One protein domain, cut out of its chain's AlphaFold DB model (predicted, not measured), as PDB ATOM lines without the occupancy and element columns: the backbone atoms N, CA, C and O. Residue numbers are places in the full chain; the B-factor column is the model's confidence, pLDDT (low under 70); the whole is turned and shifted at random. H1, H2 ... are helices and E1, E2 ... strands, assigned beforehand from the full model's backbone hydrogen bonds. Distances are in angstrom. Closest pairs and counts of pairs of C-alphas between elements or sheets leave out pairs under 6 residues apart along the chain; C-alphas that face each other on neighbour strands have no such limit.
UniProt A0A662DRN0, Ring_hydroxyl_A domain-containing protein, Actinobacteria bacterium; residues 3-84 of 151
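What this domain is: This is residues 3 to 84 of the 151 residues of the protein "Ring_hydroxyl_A domain-containing protein" of Actinobacteria bacterium (UniProt A0A662DRN0). A twisted sheet of four strands, one hairpin after another, has a helix near each edge strand: H1 lies beyond the beginning of E1, and H2 only grazes the sheet near E4. The long axis runs from the link after H1 at one end to the turn between E3 and E4 at the other, and the parts are loosely gathered. The printed part has 82 residues, with two named helices and four named strands in the order H1, E1, E2, E3, E4, H2. The sheet's order is E1, E2, E3, E4, all antiparallel, and the class is mixed, helices and strands. The whole is loose, with a radius of gyration of the C-alphas of 16.7 A, and elongated, spanning 55 by 32 by 19 A.

How they stand to each other: Start at residues 3 to 4, which pair antiparallel with residues 25 to 26 of E1, residues 25 to 31. H1, residues 7 to 13, is not on the sheet; its closest C-alpha pair with E1 is Phe 8 and Ile 25, 7.5 A apart. E1 and E2, residues 35 to 39, form a hairpin at 160 degrees between their directions, with N 29 and O 37 at 2.8 A. E2 and E3, residues 44 to 51, form the next at 166 degrees, with N 38 and O 45 at 2.9 A. E3 and E4, residues 58 to 65, form the third at 165 degrees, with N 48 and O 61 at 2.9 A. These strands make a meander, each the antiparallel neighbour of the one before; E1 and E4 are the edge strands and are apart. H2, residues 75 to 84, is on the sheet but only grazes it with residues 78 to 82; its closest C-alpha pair with E4 is Leu 64 and Trp 82, 7.3 A apart. H1 and H2 are apart. In both helices every O i to N i+4 pair is within hydrogen-bond range.

Where its parts are: Find C-alpha 7 at (206.845, 267.943, 183.528); from there H1 runs 10.3 A to C-alpha 13. Look next at C-alpha 25 at (212.195, 263.317, 188.468), where E1 begins its 19.1 A. E2 is 13.1 A long, E3 23.3 A and E4 22.3 A. H2 runs 14.1 A, ending at C-alpha 84 at (210.642, 277.442, 198.627).

The domain as a whole: The C-alphas farthest apart, of Asp 17 and Ser 53, are 55.2 A from each other. Residues 13 to 18 and 68 to 73 stand free. The link from H1 to E1 is long, with 11 residues. The printed part has no cut. Its mean pLDDT is 88.0, and it is under 70 at residues 15 to 18 and 69 to 73.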
ATOM      1  N   ALA A   3     210.335 260.624 192.966       91.75
ATOM      2  CA  ALA A   3     209.171 261.484 192.828       91.75
ATOM      3  C   ALA A   3     209.109 262.016 191.394       91.75
ATOM      4  O   ALA A   3     210.139 262.362 190.813       91.75
ATOM      5  N   LEU A   4     207.910 262.059 190.820       93.50
ATOM      6  CA  LEU A   4     207.687 262.591 189.479       93.50
ATOM      7  C   LEU A   4     207.402 264.089 189.564       93.50
ATOM      8  O   LEU A   4     206.635 264.531 190.419       93.50
ATOM      9  N   ARG A   5     208.002 264.866 188.665       91.62
ATOM     10  CA  ARG A   5     207.660 266.278 188.464       91.62
ATOM     11  C   ARG A   5     206.465 266.377 187.527       91.62
ATOM     12  O   ARG A   5     206.272 265.517 186.673       91.62
ATOM     13  N   THR A   6     205.734 267.485 187.587       89.62
ATOM     14  CA  THR A   6     204.618 267.767 186.666       89.62
ATOM     15  C   THR A   6     205.034 267.707 185.191       89.62
ATOM     16  O   THR A   6     204.243 267.342 184.330       89.62
ATOM     17  N   SER A   7     206.298 268.015 184.887       89.00
ATOM     18  CA  SER A   7     206.845 267.943 183.528       89.00
ATOM     19  C   SER A   7     206.923 266.518 182.961       89.00
ATOM     20  O   SER A   7     207.050 266.368 181.748       89.00
ATOM     21  N   PHE A   8     206.824 265.479 183.800       89.62
ATOM     22  CA  PHE A   8     206.807 264.081 183.365       89.62
ATOM     23  C   PHE A   8     205.623 263.770 182.441       89.62
ATOM     24  O   PHE A   8     205.782 263.032 181.469       89.62
ATOM     25  N   ASP A   9     204.449 264.349 182.708       88.19
ATOM     26  CA  ASP A   9     203.248 264.095 181.907       88.19
ATOM     27  C   ASP A   9     203.394 264.629 180.478       88.19
ATOM     28  O   ASP A   9     203.026 263.941 179.522       88.19
ATOM     29  N   SER A  10     203.994 265.814 180.323       85.12
ATOM     30  CA  SER A  10     204.299 266.397 179.013       85.12
ATOM     31  C   SER A  10     205.311 265.543 178.250       85.12
ATOM     32  O   SER A  10     205.023 265.119 177.134       85.12
ATOM     33  N   MET A  11     206.434 265.185 178.883       83.94
ATOM     34  CA  MET A  11     207.465 264.323 178.285       83.94
ATOM     35  C   MET A  11     206.883 262.980 177.817       83.94
ATOM     36  O   MET A  11     207.145 262.523 176.708       83.94
ATOM     37  N   ARG A  12     206.029 262.352 178.633       82.44
ATOM     38  CA  ARG A  12     205.377 261.080 178.289       82.44
ATOM     39  C   ARG A  12     204.525 261.175 177.016       82.44
ATOM     40  O   ARG A  12     204.337 260.163 176.341       82.44
ATOM     41  N   SER A  13     203.979 262.349 176.705       82.00
ATOM     42  CA  SER A  13     203.113 262.549 175.540       82.00
ATOM     43  C   SER A  13     203.866 262.699 174.210       82.00
ATOM     44  O   SER A  13     203.256 262.512 173.159       82.00
ATOM     45  N   GLU A  14     205.174 262.975 174.238       75.31
ATOM     46  CA  GLU A  14     205.979 263.337 173.057       75.31
ATOM     47  C   GLU A  14     206.541 262.133 172.266       75.31
ATOM     48  O   GLU A  14     206.980 262.301 171.131       75.31
ATOM     49  N   GLY A  15     206.434 260.903 172.786       66.69
ATOM     50  CA  GLY A  15     206.848 259.675 172.085       66.69
ATOM     51  C   GLY A  15     208.230 259.148 172.498       66.69
ATOM     52  O   GLY A  15     209.017 259.845 173.123       66.69
ATOM     53  N   ALA A  16     208.486 257.865 172.218       60.38
ATOM     54  CA  ALA A  16     209.386 257.020 173.013       60.38
ATOM     55  C   ALA A  16     210.814 256.803 172.507       60.38
ATOM     56  O   ALA A  16     211.539 255.994 173.089       60.38
ATOM     57  N   ASP A  17     211.223 257.489 171.445       66.31
ATOM     58  CA  ASP A  17     212.461 257.119 170.759       66.31
ATOM     59  C   ASP A  17     213.730 257.612 171.486       66.31
ATOM     60  O   ASP A  17     214.790 257.013 171.314       66.31
ATOM     61  N   GLU A  18     213.626 258.611 172.375       63.44
ATOM     62  CA  GLU A  18     214.721 259.050 173.254       63.44
ATOM     63  C   GLU A  18     214.159 259.778 174.495       63.44
ATOM     64  O   GLU A  18     213.694 260.911 174.406       63.44
ATOM     65  N   PHE A  19     214.147 259.124 175.665       74.06
ATOM     66  CA  PHE A  19     213.637 259.718 176.910       74.06
ATOM     67  C   PHE A  19     214.778 260.167 177.824       74.06
ATOM     68  O   PHE A  19     215.429 259.330 178.457       74.06
ATOM     69  N   ASP A  20     214.964 261.477 177.984       84.50
ATOM     70  CA  ASP A  20     215.743 262.002 179.106       84.50
ATOM     71  C   ASP A  20     214.842 262.131 180.339       84.50
ATOM     72  O   ASP A  20     214.144 263.120 180.520       84.50
ATOM     73  N   LEU A  21     214.811 261.096 181.182       87.38
ATOM     74  CA  LEU A  21     213.949 261.041 182.370       87.38
ATOM     75  C   LEU A  21     214.434 261.955 183.507       87.38
ATOM     76  O   LEU A  21     213.643 262.390 184.344       87.38
ATOM     77  N   LEU A  22     215.742 262.202 183.569       90.50
ATOM     78  CA  LEU A  22     216.413 262.833 184.702       90.50
ATOM     79  C   LEU A  22     215.858 264.234 185.048       90.50
ATOM     80  O   LEU A  22     215.601 264.476 186.231       90.50
ATOM     81  N   PRO A  23     215.559 265.121 184.079       90.81
ATOM     82  CA  PRO A  23     214.934 266.422 184.334       90.81
ATOM     83  C   PRO A  23     213.504 266.352 184.885       90.81
ATOM     84  O   PRO A  23     212.985 267.352 185.382       90.81
ATOM     85  N   HIS A  24     212.843 265.197 184.788       91.94
ATOM     86  CA  HIS A  24     211.428 265.020 185.121       91.94
ATOM     87  C   HIS A  24     211.200 264.303 186.450       91.94
ATOM     88  O   HIS A  24     210.055 264.032 186.822       91.94
ATOM     89  N   ILE A  25     212.270 264.017 187.190       93.94
ATOM     90  CA  ILE A  25     212.195 263.317 188.468       93.94
ATOM     91  C   ILE A  25     212.968 264.047 189.568       93.94
ATOM     92  O   ILE A  25     213.810 264.909 189.319       93.94
ATOM     93  N   ALA A  26     212.663 263.690 190.809       94.75
ATOM     94  CA  ALA A  26     213.532 263.898 191.956       94.75
ATOM     95  C   ALA A  26     213.870 262.531 192.557       94.75
ATOM     96  O   ALA A  26     213.012 261.646 192.649       94.75
ATOM     97  N   ILE A  27     215.124 262.345 192.961       95.50
ATOM     98  CA  ILE A  27     215.571 261.100 193.589       95.50
ATOM     99  C   ILE A  27     215.720 261.355 195.080       95.50
ATOM    100  O   ILE A  27     216.492 262.214 195.488       95.50
ATOM    101  N   ILE A  28     214.996 260.586 195.889       95.25
ATOM    102  CA  ILE A  28     215.001 260.693 197.348       95.25
ATOM    103  C   ILE A  28     215.667 259.441 197.910       95.25
ATOM    104  O   ILE A  28     215.190 258.315 197.704       95.25
ATOM    105  N   TYR A  29     216.761 259.635 198.632       95.06
ATOM    106  CA  TYR A  29     217.555 258.569 199.218       95.06
ATOM    107  C   TYR A  29     217.615 258.709 200.739       95.06
ATOM    108  O   TYR A  29     218.079 259.718 201.262       95.06
ATOM    109  N   GLN A  30     217.172 257.675 201.456       93.88
ATOM    110  CA  GLN A  30     217.333 257.591 202.906       93.88
ATOM    111  C   GLN A  30     218.705 256.994 203.217       93.88
ATOM    112  O   GLN A  30     218.948 255.808 202.998       93.88
ATOM    113  N   VAL A  31     219.589 257.808 203.777       94.94
ATOM    114  CA  VAL A  31     220.825 257.359 204.411       94.94
ATOM    115  C   VAL A  31     220.503 257.062 205.874       94.94
ATOM    116  O   VAL A  31     220.261 257.958 206.689       94.94
ATOM    117  N   PHE A  32     220.422 255.774 206.200       93.88
ATOM    118  CA  PHE A  32     220.150 255.324 207.562       93.88
ATOM    119  C   PHE A  32     221.237 255.841 208.533       93.88
ATOM    120  O   PHE A  32     222.419 255.806 208.183       93.88
ATOM    121  N   PRO A  33     220.881 256.293 209.751       93.62
ATOM    122  CA  PRO A  33     219.539 256.241 210.338       93.62
ATOM    123  C   PRO A  33     218.694 257.499 210.145       93.62
ATOM    124  O   PRO A  33     217.490 257.443 210.354       93.62
ATOM    125  N   ASN A  34     219.294 258.638 209.812       95.62
ATOM    126  CA  ASN A  34     218.651 259.919 210.094       95.62
ATOM    127  C   ASN A  34     218.870 261.002 209.037       95.62
ATOM    128  O   ASN A  34     218.573 262.161 209.315       95.62
ATOM    129  N   THR A  35     219.412 260.649 207.868       97.06
ATOM    130  CA  THR A  35     219.695 261.613 206.803       97.06
ATOM    131  C   THR A  35     218.930 261.274 205.531       97.06
ATOM    132  O   THR A  35     218.976 260.141 205.066       97.06
ATOM    133  N   ILE A  36     218.258 262.256 204.941       96.12
ATOM    134  CA  ILE A  36     217.648 262.169 203.618       96.12
ATOM    135  C   ILE A  36     218.469 263.030 202.664       96.12
ATOM    136  O   ILE A  36     218.797 264.177 202.961       96.12
ATOM    137  N   LEU A  37     218.801 262.451 201.517       97.12
ATOM    138  CA  LEU A  37     219.425 263.127 200.394       97.12
ATOM    139  C   LEU A  37     218.399 263.220 199.267       97.12
ATOM    140  O   LEU A  37     217.905 262.190 198.802       97.12
ATOM    141  N   VAL A  38     218.092 264.432 198.821       96.50
ATOM    142  CA  VAL A  38     217.198 264.671 197.687       96.50
ATOM    143  C   VAL A  38     218.008 265.263 196.552       96.50
ATOM    144  O   VAL A  38     218.604 266.324 196.694       96.50
ATOM    145  N   TRP A  39     218.044 264.577 195.420       95.75
ATOM    146  CA  TRP A  39     218.586 265.132 194.192       95.75
ATOM    147  C   TRP A  39     217.468 265.807 193.403       95.75
ATOM    148  O   TRP A  39     216.503 265.151 192.997       95.75
ATOM    149  N   GLN A  40     217.619 267.113 193.185       92.25
ATOM    150  CA  GLN A  40     216.640 267.967 192.511       92.25
ATOM    151  C   GLN A  40     216.965 268.216 191.028       92.25
ATOM    152  O   GLN A  40     216.307 269.021 190.377       92.25
ATOM    153  N   GLY A  41     217.963 267.525 190.472       91.31
ATOM    154  CA  GLY A  41     218.430 267.726 189.097       91.31
ATOM    155  C   GLY A  41     219.755 268.483 189.053       91.31
ATOM    156  O   GLY A  41     220.762 267.949 188.593       91.31
ATOM    157  N   ASP A  42     219.779 269.701 189.588       89.75
ATOM    158  CA  ASP A  42     220.927 270.616 189.527       89.75
ATOM    159  C   ASP A  42     221.625 270.855 190.880       89.75
ATOM    160  O   ASP A  42     222.703 271.454 190.928       89.75
ATOM    161  N   HIS A  43     221.042 270.365 191.973       92.12
ATOM    162  CA  HIS A  43     221.596 270.427 193.320       92.12
ATOM    163  C   HIS A  43     221.122 269.247 194.175       92.12
ATOM    164  O   HIS A  43     220.250 268.463 193.777       92.12
ATOM    165  N   PHE A  44     221.707 269.133 195.366       95.06
ATOM    166  CA  PHE A  44     221.214 268.239 196.404       95.06
ATOM    167  C   PHE A  44     220.678 269.021 197.593       95.06
ATOM    168  O   PHE A  44     221.292 269.984 198.047       95.06
ATOM    169  N   GLU A  45     219.583 268.539 198.154       96.50
ATOM    170  CA  GLU A  45     219.132 268.906 199.485       96.50
ATOM    171  C   GLU A  45     219.538 267.796 200.448       96.50
ATOM    172  O   GLU A  45     219.329 266.608 200.186       96.50
ATOM    173  N   VAL A  46     220.132 268.181 201.569       97.38
ATOM    174  CA  VAL A  46     220.531 267.257 202.626       97.38
ATOM    175  C   VAL A  46     219.776 267.620 203.884       97.38
ATOM    176  O   VAL A  46     219.898 268.735 204.388       97.38
ATOM    177  N   TRP A  47     219.039 266.649 204.402       97.25
ATOM    178  CA  TRP A  47     218.234 266.779 205.601       97.25
ATOM    179  C   TRP A  47     218.684 265.771 206.631       97.25
ATOM    180  O   TRP A  47     218.664 264.578 206.361       97.25
ATOM    181  N   SER A  48     219.038 266.222 207.826       97.19
ATOM    182  CA  SER A  48     219.369 265.335 208.937       97.19
ATOM    183  C   SER A  48     218.555 265.703 210.165       97.19
ATOM    184  O   SER A  48     218.518 266.869 210.553       97.19
ATOM    185  N   SER A  49     217.945 264.708 210.803       95.25
ATOM    186  CA  SER A  49     217.188 264.899 212.044       95.25
ATOM    187  C   SER A  49     217.924 264.265 213.216       95.25
ATOM    188  O   SER A  49     218.392 263.131 213.130       95.25
ATOM    189  N   TYR A  50     218.046 264.988 214.320       95.81
ATOM    190  CA  TYR A  50     218.706 264.509 215.530       95.81
ATOM    191  C   TYR A  50     217.731 264.563 216.705       95.81
ATOM    192  O   TYR A  50     216.998 265.550 216.814       95.81
ATOM    193  N   PRO A  51     217.731 263.552 217.593       93.88
ATOM    194  CA  PRO A  51     216.944 263.602 218.818       93.88
ATOM    195  C   PRO A  51     217.271 264.853 219.640       93.88
ATOM    196  O   PRO A  51     218.432 265.266 219.713       93.88
ATOM    197  N   GLY A  52     216.242 265.456 220.232       93.75
ATOM    198  CA  GLY A  52     216.371 266.572 221.161       93.75
ATOM    199  C   GLY A  52     216.615 266.113 222.599       93.75
ATOM    200  O   GLY A  52     217.162 265.040 222.856       93.75
ATOM    201  N   SER A  53     216.217 266.958 223.550       93.00
ATOM    202  CA  SER A  53     216.301 266.657 224.984       93.00
ATOM    203  C   SER A  53     215.306 265.587 225.432       93.00
ATOM    204  O   SER A  53     215.521 264.939 226.452       93.00
ATOM    205  N   ASP A  54     214.219 265.415 224.682       91.00
ATOM    206  CA  ASP A  54     213.147 264.462 224.946       91.00
ATOM    207  C   ASP A  54     212.547 263.933 223.630       91.00
ATOM    208  O   ASP A  54     212.974 264.294 222.532       91.00
ATOM    209  N   ALA A  55     211.551 263.054 223.743       84.88
ATOM    210  CA  ALA A  55     210.899 262.421 222.599       84.88
ATOM    211  C   ALA A  55     210.002 263.366 221.771       84.88
ATOM    212  O   ALA A  55     209.557 262.968 220.699       84.88
ATOM    213  N   SER A  56     209.711 264.586 222.243       86.38
ATOM    214  CA  SER A  56     208.882 265.566 221.519       86.38
ATOM    215  C   SER A  56     209.706 266.663 220.843       86.38
ATOM    216  O   SER A  56     209.155 267.532 220.163       86.38
ATOM    217  N   THR A  57     211.029 266.626 220.996       91.56
ATOM    218  CA  THR A  57     211.949 267.621 220.453       91.56
ATOM    219  C   THR A  57     212.949 266.985 219.496       91.56
ATOM    220  O   THR A  57     213.447 265.879 219.700       91.56
ATOM    221  N   MET A  58     213.276 267.710 218.427       93.88
ATOM    222  CA  MET A  58     214.327 267.321 217.492       93.88
ATOM    223  C   MET A  58     215.076 268.543 216.973       93.88
ATOM    224  O   MET A  58     214.542 269.652 216.943       93.88
ATOM    225  N   VAL A  59     216.300 268.319 216.505       95.44
ATOM    226  CA  VAL A  59     217.065 269.298 215.731       95.44
ATOM    227  C   VAL A  59     217.114 268.831 214.282       95.44
ATOM    228  O   VAL A  59     217.755 267.823 213.979       95.44
ATOM    229  N   ALA A  60     216.467 269.575 213.387       95.31
ATOM    230  CA  ALA A  60     216.619 269.401 211.947       95.31
ATOM    231  C   ALA A  60     217.783 270.248 211.430       95.31
ATOM    232  O   ALA A  60     217.917 271.425 211.770       95.31
ATOM    233  N   ARG A  61     218.616 269.655 210.579       96.56
ATOM    234  CA  ARG A  61     219.624 270.353 209.784       96.56
ATOM    235  C   ARG A  61     219.270 270.201 208.320       96.56
ATOM    236  O   ARG A  61     219.094 269.078 207.859       96.56
ATOM    237  N   ALA A  62     219.215 271.324 207.624       96.44
ATOM    238  CA  ALA A  62     219.026 271.386 206.186       96.44
ATOM    239  C   ALA A  62     220.256 272.019 205.539       96.44
ATOM    240  O   ALA A  62     220.883 272.918 206.104       96.44
ATOM    241  N   SER A  63     220.632 271.537 204.365       95.50
ATOM    242  CA  SER A  63     221.717 272.106 203.570       95.50
ATOM    243  C   SER A  63     221.418 271.944 202.091       95.50
ATOM    244  O   SER A  63     220.904 270.910 201.672       95.50
ATOM    245  N   LEU A  64     221.777 272.956 201.308       94.38
ATOM    246  CA  LEU A  64     221.661 272.947 199.856       94.38
ATOM    247  C   LEU A  64     223.079 272.817 199.287       94.38
ATOM    248  O   LEU A  64     223.892 273.734 199.403       94.38
ATOM    249  N   LEU A  65     223.411 271.640 198.758       93.00
ATOM    250  CA  LEU A  65     224.707 271.364 198.147       93.00
ATOM    251  C   LEU A  65     224.627 271.689 196.662       93.00
ATOM    252  O   LEU A  65     223.997 270.975 195.880       93.00
ATOM    253  N   THR A  66     225.280 272.780 196.291       90.25
ATOM    254  CA  THR A  66     225.307 273.289 194.925       90.25
ATOM    255  C   THR A  66     226.654 272.987 194.271       90.25
ATOM    256  O   THR A  66     227.672 272.869 194.965       90.25
ATOM    257  N   PRO A  67     226.700 272.844 192.936       85.88
ATOM    258  CA  PRO A  67     227.962 272.753 192.216       85.88
ATOM    259  C   PRO A  67     228.864 273.968 192.502       85.88
ATOM    260  O   PRO A  67     228.347 275.076 192.688       85.88
ATOM    261  N   PRO A  68     230.201 273.800 192.491       78.06
ATOM    262  CA  PRO A  68     231.135 274.908 192.664       78.06
ATOM    263  C   PRO A  68     230.847 276.034 191.669       78.06
ATOM    264  O   PRO A  68     230.654 275.796 190.476       78.06
ATOM    265  N   SER A  69     230.817 277.277 192.145       67.88
ATOM    266  CA  SER A  69     230.572 278.421 191.273       67.88
ATOM    267  C   SER A  69     231.847 278.792 190.509       67.88
ATOM    268  O   SER A  69     232.713 279.473 191.052       67.88
ATOM    269  N   GLU A  70     231.961 278.417 189.236       61.09
ATOM    270  CA  GLU A  70     232.923 279.073 188.329       61.09
ATOM    271  C   GLU A  70     232.392 280.430 187.810       61.09
ATOM    272  O   GLU A  70     233.130 281.216 187.224       61.09
ATOM    273  N   GLN A  71     231.108 280.736 188.043       54.91
ATOM    274  CA  GLN A  71     230.409 281.937 187.565       54.91
ATOM    275  C   GLN A  71     229.492 282.489 188.674       54.91
ATOM    276  O   GLN A  71     228.754 281.722 189.296       54.91
ATOM    277  N   ALA A  72     229.504 283.807 188.917       54.03
ATOM    278  CA  ALA A  72     228.622 284.478 189.885       54.03
ATOM    279  C   ALA A  72     227.584 285.399 189.195       54.03
ATOM    280  O   ALA A  72     227.925 285.973 188.160       54.03
ATOM    281  N   PRO A  73     226.372 285.621 189.766       59.09
ATOM    282  CA  PRO A  73     225.797 284.995 190.959       59.09
ATOM    283  C   PRO A  73     224.533 284.168 190.632       59.09
ATOM    284  O   PRO A  73     223.460 284.718 190.404       59.09
ATOM    285  N   ARG A  74     224.606 282.831 190.746       73.19
ATOM    286  CA  ARG A  74     223.407 281.984 190.960       73.19
ATOM    287  C   ARG A  74     222.863 282.090 192.395       73.19
ATOM    288  O   ARG A  74     221.979 281.329 192.765       73.19
ATOM    289  N   GLN A  75     223.365 283.021 193.209       83.00
ATOM    290  CA  GLN A  75     222.946 283.146 194.604       83.00
ATOM    291  C   GLN A  75     221.437 283.379 194.719       83.00
ATOM    292  O   GLN A  75     220.782 282.647 195.441       83.00
ATOM    293  N   GLU A  76     220.863 284.279 193.913       87.62
ATOM    294  CA  GLU A  76     219.411 284.518 193.909       87.62
ATOM    295  C   GLU A  76     218.611 283.253 193.542       87.62
ATOM    296  O   GLU A  76     217.536 283.009 194.084       87.62
ATOM    297  N   HIS A  77     219.137 282.421 192.637       88.06
ATOM    298  CA  HIS A  77     218.530 281.134 192.300       88.06
ATOM    299  C   HIS A  77     218.534 280.186 193.507       88.06
ATOM    300  O   HIS A  77     217.514 279.566 193.806       88.06
ATOM    301  N   TRP A  78     219.654 280.090 194.225       90.75
ATOM    302  CA  TRP A  78     219.758 279.244 195.414       90.75
ATOM    303  C   TRP A  78     218.937 279.774 196.587       90.75
ATOM    304  O   TRP A  78     218.289 278.981 197.258       90.75
ATOM    305  N   ASP A  79     218.880 281.091 196.778       91.44
ATOM    306  CA  ASP A  79     218.062 281.729 197.810       91.44
ATOM    307  C   ASP A  79     216.569 281.468 197.563       91.44
ATOM    308  O   ASP A  79     215.834 281.144 198.495       91.44
ATOM    309  N   LYS A  80     216.119 281.534 196.301       92.12
ATOM    310  CA  LYS A  80     214.739 281.189 195.919       92.12
ATOM    311  C   LYS A  80     214.421 279.719 196.173       92.12
ATOM    312  O   LYS A  80     213.377 279.426 196.750       92.12
ATOM    313  N   ASN A  81     215.306 278.806 195.766       91.50
ATOM    314  CA  ASN A  81     215.119 277.374 196.023       91.50
ATOM    315  C   ASN A  81     215.105 277.076 197.526       91.50
ATOM    316  O   ASN A  81     214.254 276.326 197.992       91.50
ATOM    317  N   TRP A  82     215.992 277.710 198.293       94.50
ATOM    318  CA  TRP A  82     216.027 277.572 199.744       94.50
ATOM    319  C   TRP A  82     214.743 278.075 200.405       94.50
ATOM    320  O   TRP A  82     214.187 277.380 201.249       94.50
ATOM    321  N   ALA A  83     214.253 279.253 200.010       95.62
ATOM    322  CA  ALA A  83     213.008 279.800 200.538       95.62
ATOM    323  C   ALA A  83     211.826 278.865 200.257       95.62
ATOM    324  O   ALA A  83     211.101 278.510 201.181       95.62
ATOM    325  N   LEU A  84     211.689 278.392 199.012       92.81
ATOM    326  CA  LEU A  84     210.642 277.442 198.627       92.81
ATOM    327  C   LEU A  84     210.711 276.151 199.455       92.81
ATOM    328  O   LEU A  84     209.692 275.674 199.956       92.81
TER     329      LEU A  84